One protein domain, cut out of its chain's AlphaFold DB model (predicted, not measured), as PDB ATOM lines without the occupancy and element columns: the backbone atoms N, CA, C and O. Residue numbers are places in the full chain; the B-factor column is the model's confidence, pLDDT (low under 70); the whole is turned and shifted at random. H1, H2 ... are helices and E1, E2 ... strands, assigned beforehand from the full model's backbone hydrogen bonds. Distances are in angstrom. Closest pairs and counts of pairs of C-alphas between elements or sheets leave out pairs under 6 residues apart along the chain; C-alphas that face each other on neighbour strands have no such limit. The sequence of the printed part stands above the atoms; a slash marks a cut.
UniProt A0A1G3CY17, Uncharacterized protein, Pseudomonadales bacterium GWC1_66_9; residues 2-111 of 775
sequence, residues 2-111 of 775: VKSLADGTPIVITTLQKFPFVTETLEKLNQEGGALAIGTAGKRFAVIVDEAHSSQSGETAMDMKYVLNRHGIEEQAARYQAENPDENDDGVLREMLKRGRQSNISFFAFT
ATOM      1  N   VAL A   2       7.661  15.147  32.421       81.75
ATOM      2  CA  VAL A   2       8.458  14.120  33.144       81.75
ATOM      3  C   VAL A   2       9.805  13.847  32.468       81.75
ATOM      4  O   VAL A   2      10.834  13.949  33.123       81.75
ATOM      5  N   LYS A   3       9.802  13.614  31.147       81.19
ATOM      6  CA  LYS A   3      11.034  13.516  30.344       81.19
ATOM      7  C   LYS A   3      11.906  14.765  30.491       81.19
ATOM      8  O   LYS A   3      13.033  14.662  30.927       81.19
ATOM      9  N   SER A   4      11.332  15.957  30.306       83.44
ATOM     10  CA  SER A   4      12.042  17.237  30.469       83.44
ATOM     11  C   SER A   4      12.727  17.407  31.839       83.44
ATOM     12  O   SER A   4      13.828  17.946  31.906       83.44
ATOM     13  N   LEU A   5      12.099  16.939  32.928       82.75
ATOM     14  CA  LEU A   5      12.679  16.958  34.277       82.75
ATOM     15  C   LEU A   5      13.797  15.919  34.446       82.75
ATOM     16  O   LEU A   5      14.800  16.207  35.098       82.75
ATOM     17  N   ALA A   6      13.635  14.729  33.861       81.75
ATOM     18  CA  ALA A   6      14.654  13.680  33.868       81.75
ATOM     19  C   ALA A   6      15.879  14.065  33.017       81.75
ATOM     20  O   ALA A   6      17.012  13.933  33.475       81.75
ATOM     21  N   ASP A   7      15.645  14.636  31.837       82.50
ATOM     22  CA  ASP A   7      16.663  15.062  30.870       82.50
ATOM     23  C   ASP A   7      17.398  16.343  31.309       82.50
ATOM     24  O   ASP A   7      18.399  16.728  30.711       82.50
ATOM     25  N   GLY A   8      16.908  17.032  32.348       80.44
ATOM     26  CA  GLY A   8      17.503  18.276  32.840       80.44
ATOM     27  C   GLY A   8      17.303  19.464  31.895       80.44
ATOM     28  O   GLY A   8      18.182  20.317  31.790       80.44
ATOM     29  N   THR A   9      16.159  19.530  31.206       85.75
ATOM     30  CA  THR A   9      15.822  20.666  30.336       85.75
ATOM     31  C   THR A   9      15.840  21.977  31.145       85.75
ATOM     32  O   THR A   9      15.144  22.048  32.160       85.75
ATOM     33  N   PRO A  10      16.570  23.029  30.713       84.94
ATOM     34  CA  PRO A  10      16.717  24.261  31.499       84.94
ATOM     35  C   PRO A  10      15.420  25.045  31.738       84.94
ATOM     36  O   PRO A  10      15.278  25.688  32.773       84.94
ATOM     37  N   ILE A  11      14.477  25.012  30.787       90.44
ATOM     38  CA  ILE A  11      13.200  25.733  30.869       90.44
ATOM     39  C   ILE A  11      12.058  24.752  30.619       90.44
ATOM     40  O   ILE A  11      12.028  24.063  29.599       90.44
ATOM     41  N   VAL A  12      11.096  24.707  31.541       87.81
ATOM     42  CA  VAL A  12       9.923  23.830  31.458       87.81
ATOM     43  C   VAL A  12       8.658  24.657  31.664       87.81
ATOM     44  O   VAL A  12       8.414  25.161  32.756       87.81
ATOM     45  N   ILE A  13       7.829  24.764  30.624       88.56
ATOM     46  CA  ILE A  13       6.515  25.417  30.697       88.56
ATOM     47  C   ILE A  13       5.467  24.356  31.035       88.56
ATOM     48  O   ILE A  13       5.331  23.348  30.334       88.56
ATOM     49  N   THR A  14       4.734  24.547  32.130       86.50
ATOM     50  CA  THR A  14       3.719  23.591  32.579       86.50
ATOM     51  C   THR A  14       2.632  24.254  33.419       86.50
ATOM     52  O   THR A  14       2.781  25.381  33.882       86.50
ATOM     53  N   THR A  15       1.528  23.540  33.625       82.00
ATOM     54  CA  THR A  15       0.477  23.926  34.566       82.00
ATOM     55  C   THR A  15       0.693  23.214  35.899       82.00
ATOM     56  O   THR A  15       1.094  22.047  35.924       82.00
ATOM     57  N   LEU A  16       0.385  23.888  37.015       76.69
ATOM     58  CA  LEU A  16       0.577  23.324  38.359       76.69
ATOM     59  C   LEU A  16      -0.167  21.985  38.531       76.69
ATOM     60  O   LEU A  16       0.352  21.046  39.122       76.69
ATOM     61  N   GLN A  17      -1.340  21.852  37.907       74.38
ATOM     62  CA  GLN A  17      -2.204  20.664  37.948       74.38
ATOM     63  C   GLN A  17      -1.547  19.368  37.448       74.38
ATOM     64  O   GLN A  17      -2.065  18.289  37.715       74.38
ATOM     65  N   LYS A  18      -0.427  19.443  36.717       80.69
ATOM     66  CA  LYS A  18       0.280  18.254  36.222       80.69
ATOM     67  C   LYS A  18       1.202  17.621  37.269       80.69
ATOM     68  O   LYS A  18       1.569  16.463  37.094       80.69
ATOM     69  N   PHE A  19       1.578  18.343  38.330       81.06
ATOM     70  CA  PHE A  19       2.534  17.862  39.338       81.06
ATOM     71  C   PHE A  19       2.075  16.644  40.156       81.06
ATOM     72  O   PHE A  19       2.894  15.734  40.297       81.06
ATOM     73  N   PRO A  20       0.805  16.535  40.601       74.88
ATOM     74  CA  PRO A  20       0.331  15.352  41.329       74.88
ATOM     75  C   PRO A  20       0.537  14.042  40.549       74.88
ATOM     76  O   PRO A  20       0.854  13.001  41.115       74.88
ATOM     77  N   PHE A  21       0.448  14.104  39.217       78.69
ATOM     78  CA  PHE A  21       0.550  12.940  38.332       78.69
ATOM     79  C   PHE A  21       1.985  12.616  37.894       78.69
ATOM     80  O   PHE A  21       2.202  11.636  37.179       78.69
ATOM     81  N   VAL A  22       2.984  13.419  38.284       80.25
ATOM     82  CA  VAL A  22       4.380  13.232  37.845       80.25
ATOM     83  C   VAL A  22       4.933  11.898  38.285       80.25
ATOM     84  O   VAL A  22       5.534  11.198  37.474       80.25
ATOM     85  N   THR A  23       4.731  11.556  39.554       70.31
ATOM     86  CA  THR A  23       5.274  10.324  40.128       70.31
ATOM     87  C   THR A  23       4.645   9.101  39.463       70.31
ATOM     88  O   THR A  23       5.375   8.217  39.027       70.31
ATOM     89  N   GLU A  24       3.320   9.093  39.280       75.06
ATOM     90  CA  GLU A  24       2.612   8.002  38.594       75.06
ATOM     91  C   GLU A  24       3.055   7.869  37.128       75.06
ATOM     92  O   GLU A  24       3.301   6.771  36.632       75.06
ATOM     93  N   THR A  25       3.209   8.998  36.434       79.19
ATOM     94  CA  THR A  25       3.653   9.012  35.034       79.19
ATOM     95  C   THR A  25       5.096   8.519  34.903       79.19
ATOM     96  O   THR A  25       5.409   7.798  33.962       79.19
ATOM     97  N   LEU A  26       5.979   8.879  35.841       77.12
ATOM     98  CA  LEU A  26       7.361   8.392  35.880       77.12
ATOM     99  C   LEU A  26       7.407   6.869  36.068       77.12
ATOM    100  O   LEU A  26       8.167   6.195  35.380       77.12
ATOM    101  N   GLU A  27       6.575   6.324  36.957       72.50
ATOM    102  CA  GLU A  27       6.482   4.878  37.182       72.50
ATOM    103  C   GLU A  27       5.960   4.132  35.951       72.50
ATOM    104  O   GLU A  27       6.571   3.142  35.554       72.50
ATOM    105  N   LYS A  28       4.893   4.626  35.307       79.19
ATOM    106  CA  LYS A  28       4.370   4.041  34.058       79.19
ATOM    107  C   LYS A  28       5.434   4.018  32.961       79.19
ATOM    108  O   LYS A  28       5.689   2.971  32.377       79.19
ATOM    109  N   LEU A  29       6.130   5.138  32.756       76.88
ATOM    110  CA  LEU A  29       7.205   5.230  31.765       76.88
ATOM    111  C   LEU A  29       8.372   4.280  32.070       76.88
ATOM    112  O   LEU A  29       8.994   3.771  31.141       76.88
ATOM    113  N   ASN A  30       8.663   4.024  33.347       76.81
ATOM    114  CA  ASN A  30       9.699   3.070  33.737       76.81
ATOM    115  C   ASN A  30       9.256   1.606  33.586       76.81
ATOM    116  O   ASN A  30      10.068   0.749  33.243       76.81
ATOM    117  N   GLN A  31       7.970   1.311  33.791       75.69
ATOM    118  CA  GLN A  31       7.388  -0.014  33.537       75.69
ATOM    119  C   GLN A  31       7.345  -0.350  32.040       75.69
ATOM    120  O   GLN A  31       7.540  -1.501  31.664       75.69
ATOM    121  N   GLU A  32       7.161   0.657  31.184       75.88
ATOM    122  CA  GLU A  32       7.174   0.540  29.718       75.88
ATOM    123  C   GLU A  32       8.595   0.469  29.112       75.88
ATOM    124  O   GLU A  32       8.763   0.539  27.896       75.88
ATOM    125  N   GLY A  33       9.635   0.306  29.942       63.34
ATOM    126  CA  GLY A  33      11.026   0.127  29.505       63.34
ATOM    127  C   GLY A  33      11.892   1.390  29.540       63.34
ATOM    128  O   GLY A  33      13.031   1.362  29.072       63.34
ATOM    129  N   GLY A  34      11.395   2.498  30.097       66.94
ATOM    130  CA  GLY A  34      12.205   3.676  30.404       66.94
ATOM    131  C   GLY A  34      13.104   3.467  31.630       66.94
ATOM    132  O   GLY A  34      12.723   2.832  32.605       66.94
ATOM    133  N   ALA A  35      14.310   4.036  31.609       66.62
ATOM    134  CA  ALA A  35      15.150   4.200  32.800       66.62
ATOM    135  C   ALA A  35      15.203   5.689  33.178       66.62
ATOM    136  O   ALA A  35      16.265   6.307  33.223       66.62
ATOM    137  N   LEU A  36      14.032   6.300  33.365       72.25
ATOM    138  CA  LEU A  36      13.898   7.717  33.686       72.25
ATOM    139  C   LEU A  36      13.933   7.903  35.205       72.25
ATOM    140  O   LEU A  36      13.128   7.338  35.947       72.25
ATOM    141  N   ALA A  37      14.850   8.742  35.676       71.69
ATOM    142  CA  ALA A  37      14.930   9.156  37.071       71.69
ATOM    143  C   ALA A  37      15.064  10.676  37.150       71.69
ATOM    144  O   ALA A  37      15.846  11.286  36.423       71.69
ATOM    145  N   ILE A  38      14.308  11.299  38.054       77.44
ATOM    146  CA  ILE A  38      14.417  12.736  38.316       77.44
ATOM    147  C   ILE A  38      15.455  12.923  39.425       77.44
ATOM    148  O   ILE A  38      15.131  12.884  40.609       77.44
ATOM    149  N   GLY A  39      16.720  13.096  39.042       75.75
ATOM    150  CA  GLY A  39      17.774  13.444  39.995       75.75
ATOM    151  C   GLY A  39      17.616  14.894  40.452       75.75
ATOM    152  O   GLY A  39      17.773  15.800  39.632       75.75
ATOM    153  N   THR A  40      17.309  15.109  41.734       79.00
ATOM    154  CA  THR A  40      17.151  16.447  42.352       79.00
ATOM    155  C   THR A  40      18.346  16.867  43.215       79.00
ATOM    156  O   THR A  40      18.452  18.028  43.603       79.00
ATOM    157  N   ALA A  41      19.282  15.951  43.478       78.94
ATOM    158  CA  ALA A  41      20.415  16.174  44.369       78.94
ATOM    159  C   ALA A  41      21.353  17.246  43.798       78.94
ATOM    160  O   ALA A  41      21.748  17.178  42.633       78.94
ATOM    161  N   GLY A  42      21.683  18.249  44.615       77.81
ATOM    162  CA  GLY A  42      22.558  19.362  44.232       77.81
ATOM    163  C   GLY A  42      21.987  20.314  43.172       77.81
ATOM    164  O   GLY A  42      22.684  21.238  42.755       77.81
ATOM    165  N   LYS A  43      20.737  20.122  42.723       84.31
ATOM    166  CA  LYS A  43      20.092  21.004  41.743       84.31
ATOM    167  C   LYS A  43      19.356  22.147  42.429       84.31
ATOM    168  O   LYS A  43      18.777  21.975  43.499       84.31
ATOM    169  N   ARG A  44      19.349  23.307  41.770       88.69
ATOM    170  CA  ARG A  44      18.574  24.487  42.168       88.69
ATOM    171  C   ARG A  44      17.500  24.761  41.128       88.69
ATOM    172  O   ARG A  44      17.778  24.680  39.933       88.69
ATOM    173  N   PHE A  45      16.307  25.108  41.586       89.12
ATOM    174  CA  PHE A  45      15.155  25.368  40.735       89.12
ATOM    175  C   PHE A  45      14.636  26.785  40.965       89.12
ATOM    176  O   PHE A  45      14.522  27.240  42.101       89.12
ATOM    177  N   ALA A  46      14.293  27.469  39.877       89.81
ATOM    178  CA  ALA A  46      13.533  28.710  39.915       89.81
ATOM    179  C   ALA A  46      12.119  28.419  39.410       89.81
ATOM    180  O   ALA A  46      11.944  27.925  38.295       89.81
ATOM    181  N   VAL A  47      11.113  28.704  40.233       87.94
ATOM    182  CA  VAL A  47       9.702  28.544  39.879       87.94
ATOM    183  C   VAL A  47       9.120  29.926  39.625       87.94
ATOM    184  O   VAL A  47       9.044  30.741  40.541       87.94
ATOM    185  N   ILE A  48       8.706  30.177  38.384       88.75
ATOM    186  CA  ILE A  48       8.064  31.428  37.976       88.75
ATOM    187  C   ILE A  48       6.564  31.173  37.842       88.75
ATOM    188  O   ILE A  48       6.133  30.363  37.021       88.75
ATOM    189  N   VAL A  49       5.773  31.853  38.670       84.44
ATOM    190  CA  VAL A  49       4.313  31.756  38.693       84.44
ATOM    191  C   VAL A  49       3.725  33.019  38.086       84.44
ATOM    192  O   VAL A  49       3.837  34.104  38.659       84.44
ATOM    193  N   ASP A  50       3.072  32.857  36.943       84.19
ATOM    194  CA  ASP A  50       2.274  33.903  36.315       84.19
ATOM    195  C   ASP A  50       0.831  33.879  36.849       84.19
ATOM    196  O   ASP A  50       0.218  32.812  36.970       84.19
ATOM    197  N   GLU A  51       0.302  35.054  37.181       76.19
ATOM    198  CA  GLU A  51      -0.981  35.261  37.864       76.19
ATOM    199  C   GLU A  51      -1.131  34.454  39.163       76.19
ATOM    200  O   GLU A  51      -2.024  33.613  39.334       76.19
ATOM    201  N   ALA A  52      -0.243  34.724  40.122       71.56
ATOM    202  CA  ALA A  52      -0.286  34.081  41.428       71.56
ATOM    203  C   ALA A  52      -1.601  34.396  42.173       71.56
ATOM    204  O   ALA A  52      -1.846  35.503  42.664       71.56
ATOM    205  N   HIS A  53      -2.457  33.383  42.291       66.38
ATOM    206  CA  HIS A  53      -3.710  33.415  43.044       66.38
ATOM    207  C   HIS A  53      -3.707  32.379  44.169       66.38
ATOM    208  O   HIS A  53      -2.911  31.446  44.183       66.38
ATOM    209  N   SER A  54      -4.669  32.497  45.089       54.41
ATOM    210  CA  SER A  54      -4.842  31.586  46.232       54.41
ATOM    211  C   SER A  54      -5.078  30.112  45.858       54.41
ATOM    212  O   SER A  54      -5.035  29.257  46.733       54.41
ATOM    213  N   SER A  55      -5.360  29.798  44.589       47.06
ATOM    214  CA  SER A  55      -5.449  28.421  44.082       47.06
ATOM    215  C   SER A  55      -4.081  27.784  43.812       47.06
ATOM    216  O   SER A  55      -3.997  26.565  43.714       47.06
ATOM    217  N   GLN A  56      -3.016  28.586  43.722       50.56
ATOM    218  CA  GLN A  56      -1.640  28.128  43.491       50.56
ATOM    219  C   GLN A  56      -0.852  27.936  44.795       50.56
ATOM    220  O   GLN A  56       0.304  27.537  44.768       50.56
ATOM    221  N   SER A  57      -1.477  28.207  45.942       49.84
ATOM    222  CA  SER A  57      -0.932  28.049  47.293       49.84
ATOM    223  C   SER A  57      -1.587  26.852  48.000       49.84
ATOM    224  O   SER A  57      -2.016  26.970  49.143       49.84
ATOM    225  N   GLY A  58      -1.829  25.750  47.286       59.84
ATOM    226  CA  GLY A  58      -2.531  24.562  47.797       59.84
ATOM    227  C   GLY A  58      -1.670  23.297  47.757       59.84
ATOM    228  O   GLY A  58      -0.479  23.362  47.469       59.84
ATOM    229  N   GLU A  59      -2.290  22.137  47.976       63.12
ATOM    230  CA  GLU A  59      -1.632  20.814  47.959       63.12
ATOM    231  C   GLU A  59      -0.865  20.552  46.649       63.12
ATOM    232  O   GLU A  59       0.257  20.060  46.664       63.12
ATOM    233  N   THR A  60      -1.382  21.014  45.506       65.69
ATOM    234  CA  THR A  60      -0.694  20.887  44.210       65.69
ATOM    235  C   THR A  60       0.674  21.588  44.182       65.69
ATOM    236  O   THR A  60       1.590  21.153  43.485       65.69
ATOM    237  N   ALA A  61       0.843  22.675  44.943       71.00
ATOM    238  CA  ALA A  61       2.133  23.350  45.073       71.00
ATOM    239  C   ALA A  61       3.092  22.586  45.994       71.00
ATOM    240  O   ALA A  61       4.303  22.631  45.777       71.00
ATOM    241  N   MET A  62       2.562  21.853  46.978       74.50
ATOM    242  CA  MET A  62       3.342  20.963  47.844       74.50
ATOM    243  C   MET A  62       3.876  19.772  47.046       74.50
ATOM    244  O   MET A  62       5.066  19.472  47.132       74.50
ATOM    245  N   ASP A  63       3.049  19.172  46.183       75.56
ATOM    246  CA  ASP A  63       3.475  18.105  45.269       75.56
ATOM    247  C   ASP A  63       4.596  18.572  44.337       75.56
ATOM    248  O   ASP A  63       5.578  17.861  44.117       75.56
ATOM    249  N   MET A  64       4.495  19.800  43.822       83.88
ATOM    250  CA  MET A  64       5.557  20.401  43.020       83.88
ATOM    251  C   MET A  64       6.857  20.560  43.815       83.88
ATOM    252  O   MET A  64       7.909  20.133  43.338       83.88
ATOM    253  N   LYS A  65       6.804  21.145  45.020       83.69
ATOM    254  CA  LYS A  65       7.985  21.285  45.890       83.69
ATOM    255  C   LYS A  65       8.625  19.925  46.172       83.69
ATOM    256  O   LYS A  65       9.836  19.775  46.036       83.69
ATOM    257  N   TYR A  66       7.810  18.913  46.466       81.56
ATOM    258  CA  TYR A  66       8.277  17.548  46.688       81.56
ATOM    259  C   TYR A  66       8.991  16.961  45.466       81.56
ATOM    260  O   TYR A  66      10.088  16.422  45.589       81.56
ATOM    261  N   VAL A  67       8.405  17.084  44.273       83.88
ATOM    262  CA  VAL A  67       9.016  16.585  43.031       83.88
ATOM    263  C   VAL A  67      10.355  17.273  42.746       83.88
ATOM    264  O   VAL A  67      11.275  16.621  42.256       83.88
ATOM    265  N   LEU A  68      10.479  18.566  43.058       84.44
ATOM    266  CA  LEU A  68      11.679  19.363  42.788       84.44
ATOM    267  C   LEU A  68      12.758  19.256  43.883       84.44
ATOM    268  O   LEU A  68      13.919  19.546  43.608       84.44
ATOM    269  N   ASN A  69      12.423  18.805  45.096       85.12
ATOM    270  CA  ASN A  69      13.376  18.641  46.201       85.12
ATOM    271  C   ASN A  69      13.267  17.288  46.927       85.12
ATOM    272  O   ASN A  69      13.476  17.202  48.136       85.12
ATOM    273  N   ARG A  70      12.937  16.208  46.210       81.75
ATOM    274  CA  ARG A  70      12.740  14.889  46.832       81.75
ATOM    275  C   ARG A  70      13.922  14.479  47.719       81.75
ATOM    276  O   ARG A  70      13.713  14.137  48.876       81.75
ATOM    277  N   HIS A  71      15.150  14.577  47.209       80.50
ATOM    278  CA  HIS A  71      16.333  14.137  47.954       80.50
ATOM    279  C   HIS A  71      16.663  15.016  49.163       80.50
ATOM    280  O   HIS A  71      17.075  14.485  50.187       80.50
ATOM    281  N   GLY A  72      16.456  16.337  49.079       80.31
ATOM    282  CA  GLY A  72      16.697  17.224  50.220       80.31
ATOM    283  C   GLY A  72      15.704  16.988  51.360       80.31
ATOM    284  O   GLY A  72      16.094  17.003  52.523       80.31
ATOM    285  N   ILE A  73      14.439  16.706  51.029       78.38
ATOM    286  CA  ILE A  73      13.403  16.377  52.021       78.38
ATOM    287  C   ILE A  73      13.695  15.022  52.677       78.38
ATOM    288  O   ILE A  73      13.624  14.912  53.897       78.38
ATOM    289  N   GLU A  74      14.048  14.004  51.886       77.62
ATOM    290  CA  GLU A  74      14.414  12.674  52.395       77.62
ATOM    291  C   GLU A  74      15.640  12.738  53.323       77.62
ATOM    292  O   GLU A  74      15.639  12.121  54.387       77.62
ATOM    293  N   GLU A  75      16.663  13.521  52.963       79.12
ATOM    294  CA  GLU A  75      17.856  13.712  53.792       79.12
ATOM    295  C   GLU A  75      17.536  14.438  55.106       79.12
ATOM    296  O   GLU A  75      18.004  14.033  56.170       79.12
ATOM    297  N   GLN A  76      16.728  15.498  55.052       75.88
ATOM    298  CA  GLN A  76      16.354  16.264  56.240       75.88
ATOM    299  C   GLN A  76      15.461  15.455  57.190       75.88
ATOM    300  O   GLN A  76      15.673  15.504  58.401       75.88
ATOM    301  N   ALA A  77      14.526  14.668  56.653       75.38
ATOM    302  CA  ALA A  77      13.704  13.763  57.448       75.38
ATOM    303  C   ALA A  77      14.555  12.681  58.135       75.38
ATOM    304  O   ALA A  77      14.420  12.457  59.336       75.38
ATOM    305  N   ALA A  78      15.512  12.087  57.412       76.88
ATOM    306  CA  ALA A  78      16.430  11.101  57.977       76.88
ATOM    307  C   ALA A  78      17.317  11.678  59.097       76.88
ATOM    308  O   ALA A  78      17.590  10.985  60.076       76.88
ATOM    309  N   ARG A  79      17.757  12.941  58.978       77.88
ATOM    310  CA  ARG A  79      18.523  13.630  60.032       77.88
ATOM    311  C   ARG A  79      17.687  13.860  61.288       77.88
ATOM    312  O   ARG A  79      18.139  13.514  62.371       77.88
ATOM    313  N   TYR A  80      16.469  14.376  61.142       72.19
ATOM    314  CA  TYR A  80      15.580  14.609  62.280       72.19
ATOM    315  C   TYR A  80      15.221  13.302  63.000       72.19
ATOM    316  O   TYR A  80      15.259  13.250  64.222       72.19
ATOM    317  N   GLN A  81      14.952  12.225  62.253       70.62
ATOM    318  CA  GLN A  81      14.682  10.906  62.831       70.62
ATOM    319  C   GLN A  81      15.882  10.354  63.617       70.62
ATOM    320  O   GLN A  81      15.710   9.655  64.613       70.62
ATOM    321  N   ALA A  82      17.106  10.649  63.171       73.75
ATOM    322  CA  ALA A  82      18.314  10.277  63.899       73.75
ATOM    323  C   ALA A  82      18.498  11.098  65.190       73.75
ATOM    324  O   ALA A  82      19.073  10.590  66.151       73.75
ATOM    325  N   GLU A  83      18.021  12.346  65.212       73.75
ATOM    326  CA  GLU A  83      18.064  13.239  66.376       73.75
ATOM    327  C   GLU A  83      16.923  12.968  67.377       73.75
ATOM    328  O   GLU A  83      17.137  13.125  68.578       73.75
ATOM    329  N   ASN A  84      15.765  12.481  66.910       68.50
ATOM    330  CA  ASN A  84      14.577  12.161  67.714       68.50
ATOM    331  C   ASN A  84      14.127  10.697  67.507       68.50
ATOM    332  O   ASN A  84      13.094  10.439  66.888       68.50
ATOM    333  N   PRO A  85      14.891   9.708  68.007       60.50
ATOM    334  CA  PRO A  85      14.626   8.290  67.752       60.50
ATOM    335  C   PRO A  85      13.325   7.759  68.380       60.50
ATOM    336  O   PRO A  85      12.835   6.720  67.939       60.50
ATOM    337  N   ASP A  86      12.773   8.458  69.378       56.06
ATOM    338  CA  ASP A  86      11.535   8.078  70.070       56.06
ATOM    339  C   ASP A  86      10.256   8.579  69.357       56.06
ATOM    340  O   ASP A  86       9.161   8.097  69.650       56.06
ATOM    341  N   GLU A  87      10.373   9.494  68.386       56.31
ATOM    342  CA  GLU A  87       9.254   9.992  67.571       56.31
ATOM    343  C   GLU A  87       9.134   9.162  66.283       56.31
ATOM    344  O   GLU A  87       9.976   9.233  65.390       56.31
ATOM    345  N   ASN A  88       8.081   8.348  66.151       54.84
ATOM    346  CA  ASN A  88       7.816   7.567  64.934       54.84
ATOM    347  C   ASN A  88       6.982   8.376  63.918       54.84
ATOM    348  O   ASN A  88       5.905   7.944  63.508       54.84
ATOM    349  N   ASP A  89       7.476   9.562  63.547       60.38
ATOM    350  CA  ASP A  89       6.744  10.584  62.777       60.38
ATOM    351  C   ASP A  89       7.379  10.944  61.422       60.38
ATOM    352  O   ASP A  89       7.008  11.943  60.805       60.38
ATOM    353  N   ASP A  90       8.293  10.122  60.893       67.44
ATOM    354  CA  ASP A  90       8.978  10.364  59.605       67.44
ATOM    355  C   ASP A  90       8.007  10.732  58.458       67.44
ATOM    356  O   ASP A  90       8.310  11.597  57.635       67.44
ATOM    357  N   GLY A  91       6.802  10.151  58.422       66.75
ATOM    358  CA  GLY A  91       5.771  10.511  57.441       66.75
ATOM    359  C   GLY A  91       5.152  11.902  57.653       66.75
ATOM    360  O   GLY A  91       5.020  12.651  56.684       66.75
ATOM    361  N   VAL A  92       4.829  12.266  58.900       69.00
ATOM    362  CA  VAL A  92       4.290  13.590  59.272       69.00
ATOM    363  C   VAL A  92       5.326  14.668  58.961       69.00
ATOM    364  O   VAL A  92       5.041  15.648  58.273       69.00
ATOM    365  N   LEU A  93       6.569  14.431  59.377       73.12
ATOM    366  CA  LEU A  93       7.681  15.342  59.160       73.12
ATOM    367  C   LEU A  93       7.940  15.584  57.669       73.12
ATOM    368  O   LEU A  93       8.156  16.723  57.249       73.12
ATOM    369  N   ARG A  94       7.893  14.534  56.840       73.06
ATOM    370  CA  ARG A  94       8.041  14.680  55.386       73.06
ATOM    371  C   ARG A  94       6.958  15.564  54.789       73.06
ATOM    372  O   ARG A  94       7.293  16.380  53.935       73.06
ATOM    373  N   GLU A  95       5.697  15.439  55.207       73.00
ATOM    374  CA  GLU A  95       4.644  16.350  54.741       73.00
ATOM    375  C   GLU A  95       4.890  17.791  55.201       73.00
ATOM    376  O   GLU A  95       4.833  18.707  54.377       73.00
ATOM    377  N   MET A  96       5.269  18.006  56.463       72.81
ATOM    378  CA  MET A  96       5.582  19.344  56.987       72.81
ATOM    379  C   MET A  96       6.722  20.014  56.195       72.81
ATOM    380  O   MET A  96       6.621  21.177  55.789       72.81
ATOM    381  N   LEU A  97       7.781  19.261  55.875       74.31
ATOM    382  CA  LEU A  97       8.924  19.734  55.084       74.31
ATOM    383  C   LEU A  97       8.567  20.070  53.623       74.31
ATOM    384  O   LEU A  97       9.254  20.877  52.984       74.31
ATOM    385  N   LYS A  98       7.479  19.511  53.071       77.12
ATOM    386  CA  LYS A  98       6.961  19.931  51.755       77.12
ATOM    387  C   LYS A  98       6.307  21.310  51.806       77.12
ATOM    388  O   LYS A  98       6.364  22.034  50.812       77.12
ATOM    389  N   ARG A  99       5.671  21.677  52.926       72.12
ATOM    390  CA  ARG A  99       4.918  22.939  53.065       72.12
ATOM    391  C   ARG A  99       5.846  24.145  53.180       72.12
ATOM    392  O   ARG A  99       5.616  25.154  52.503       72.12
ATOM    393  N   GLY A 100       6.920  23.999  53.957       68.62
ATOM    394  CA  GLY A 100       7.885  25.057  54.258       68.62
ATOM    395  C   GLY A 100       8.678  25.598  53.059       68.62
ATOM    396  O   GLY A 100       8.557  25.153  51.908       68.62
ATOM    397  N   ARG A 101       9.507  26.614  53.327       73.12
ATOM    398  CA  ARG A 101      10.503  27.124  52.372       73.12
ATOM    399  C   ARG A 101      11.655  26.130  52.240       73.12
ATOM    400  O   ARG A 101      12.168  25.642  53.240       73.12
ATOM    401  N   GLN A 102      12.073  25.862  51.005       80.31
ATOM    402  CA  GLN A 102      13.136  24.907  50.689       80.31
ATOM    403  C   GLN A 102      14.310  25.646  50.051       80.31
ATOM    404  O   GLN A 102      14.121  26.428  49.124       80.31
ATOM    405  N   SER A 103      15.525  25.404  50.538       80.06
ATOM    406  CA  SER A 103      16.724  26.168  50.159       80.06
ATOM    407  C   SER A 103      17.156  25.988  48.700       80.06
ATOM    408  O   SER A 103      17.869  26.830  48.159       80.06
ATOM    409  N   ASN A 104      16.730  24.908  48.046       85.25
ATOM    410  CA  ASN A 104      17.043  24.615  46.651       85.25
ATOM    411  C   ASN A 104      15.998  25.161  45.656       85.25
ATOM    412  O   ASN A 104      16.210  25.030  44.448       85.25
ATOM    413  N   ILE A 105      14.892  25.752  46.130       87.12
ATOM    414  CA  ILE A 105      13.822  26.294  45.282       87.12
ATOM    415  C   ILE A 105      13.614  27.782  45.574       87.12
ATOM    416  O   ILE A 105      13.252  28.166  46.683       87.12
ATOM    417  N   SER A 106      13.755  28.615  44.547       86.81
ATOM    418  CA  SER A 106      13.381  30.032  44.591       86.81
ATOM    419  C   SER A 106      12.047  30.242  43.884       86.81
ATOM    420  O   SER A 106      11.874  29.808  42.744       86.81
ATOM    421  N   PHE A 107      11.103  30.910  44.548       84.62
ATOM    422  CA  PHE A 107       9.790  31.211  43.986       84.62
ATOM    423  C   PHE A 107       9.684  32.680  43.585       84.62
ATOM    424  O   PHE A 107       9.894  33.569  44.403       84.62
ATOM    425  N   PHE A 108       9.268  32.915  42.345       86.44
ATOM    426  CA  PHE A 108       8.982  34.236  41.801       86.44
ATOM    427  C   PHE A 108       7.519  34.273  41.377       86.44
ATOM    428  O   PHE A 108       7.082  33.447  40.576       86.44
ATOM    429  N   ALA A 109       6.754  35.212  41.920       85.25
ATOM    430  CA  ALA A 109       5.328  35.335  41.657       85.25
ATOM    431  C   ALA A 109       5.017  36.693  41.028       85.25
ATOM    432  O   ALA A 109       5.333  37.735  41.597       85.25
ATOM    433  N   PHE A 110       4.345  36.670  39.881       86.44
ATOM    434  CA  PHE A 110       3.800  37.853  39.230       86.44
ATOM    435  C   PHE A 110       2.291  37.887  39.461       86.44
ATOM    436  O   PHE A 110       1.594  36.881  39.314       86.44
ATOM    437  N   THR A 111       1.767  39.037  39.880       83.06
ATOM    438  CA  THR A 111       0.326  39.218  40.068       83.06
ATOM    439  C   THR A 111      -0.061  40.681  39.925       83.06
ATOM    440  O   THR A 111       0.584  41.563  40.492       83.06
TER     441      THR A 111
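Overview. This is residues 2 to 111 of the 775 residues of an uncharacterized protein of Pseudomonadales bacterium GWC1_66_9 (UniProt A0A1G3CY17). Three arms spread in different directions from H3, which sits near the middle: H2 with small H1 beside it, a two-stranded ribbon of E1 and E2, and the crossed helices H4 and H5. Residues 82 to 88 stick out at the tip of the H4 and H5 arm. The printed part has 110 residues, in the order H1 H2 E1 H3 H4 H5 E2, with E1 and E2 parallel; the class is mostly helix. It is compact, with a radius of gyration of the C-alphas of 15.1 A, and only just flat, spanning 43 by 41 by 23 A.

Along the chain. Find C-alpha 2 at (8.458, 14.120, 33.144), where H1, residues 2 to 6, begins. H2 is residues 22 to 31, 14.3 A long, and E1 is residues 45 to 49, 12.7 A. Then come H3, residues 59 to 68, 14.4 A; H4, residues 70 to 83, 20.3 A; and H5, residues 90 to 99, 14.7 A. E2, residues 105 to 109, 12.9 A, ends at C-alpha 109 (5.328, 35.335, 41.657).

Arrangement. Start at Val 2 and Val 22, the closest C-alphas of H1 and H2, 6.3 A apart; these helices only just touch, with 3 pairs of C-alphas within 8 A. E1 and E2 are parallel at 17 degrees; look for N 47 and O 106 at 2.8 A. They and H3 H4 H5 make a strand-helix-strand unit, two parallel neighbour strands with helices between them along the chain. H3 touches H5, about perpendicular at 79 degrees, closest at C-alphas 62 and 98, 5.4 A. H4 touches H5 at a steep tilt of 49 degrees, opposite ways, closest at C-alphas 77 and 94, 6.1 A. In H1 to H5 every O i to N i+4 pair is within hydrogen-bond range.

Size, cuts and confidence. The C-alphas farthest apart are those of Asp 86 and Thr 111, 44.7 A. The printed part has no cut. The links H1 to H2 and H2 to E1 are long. Look for pLDDT under 70 at residues 33 to 35, 53 to 60, 84 to 92 and 100.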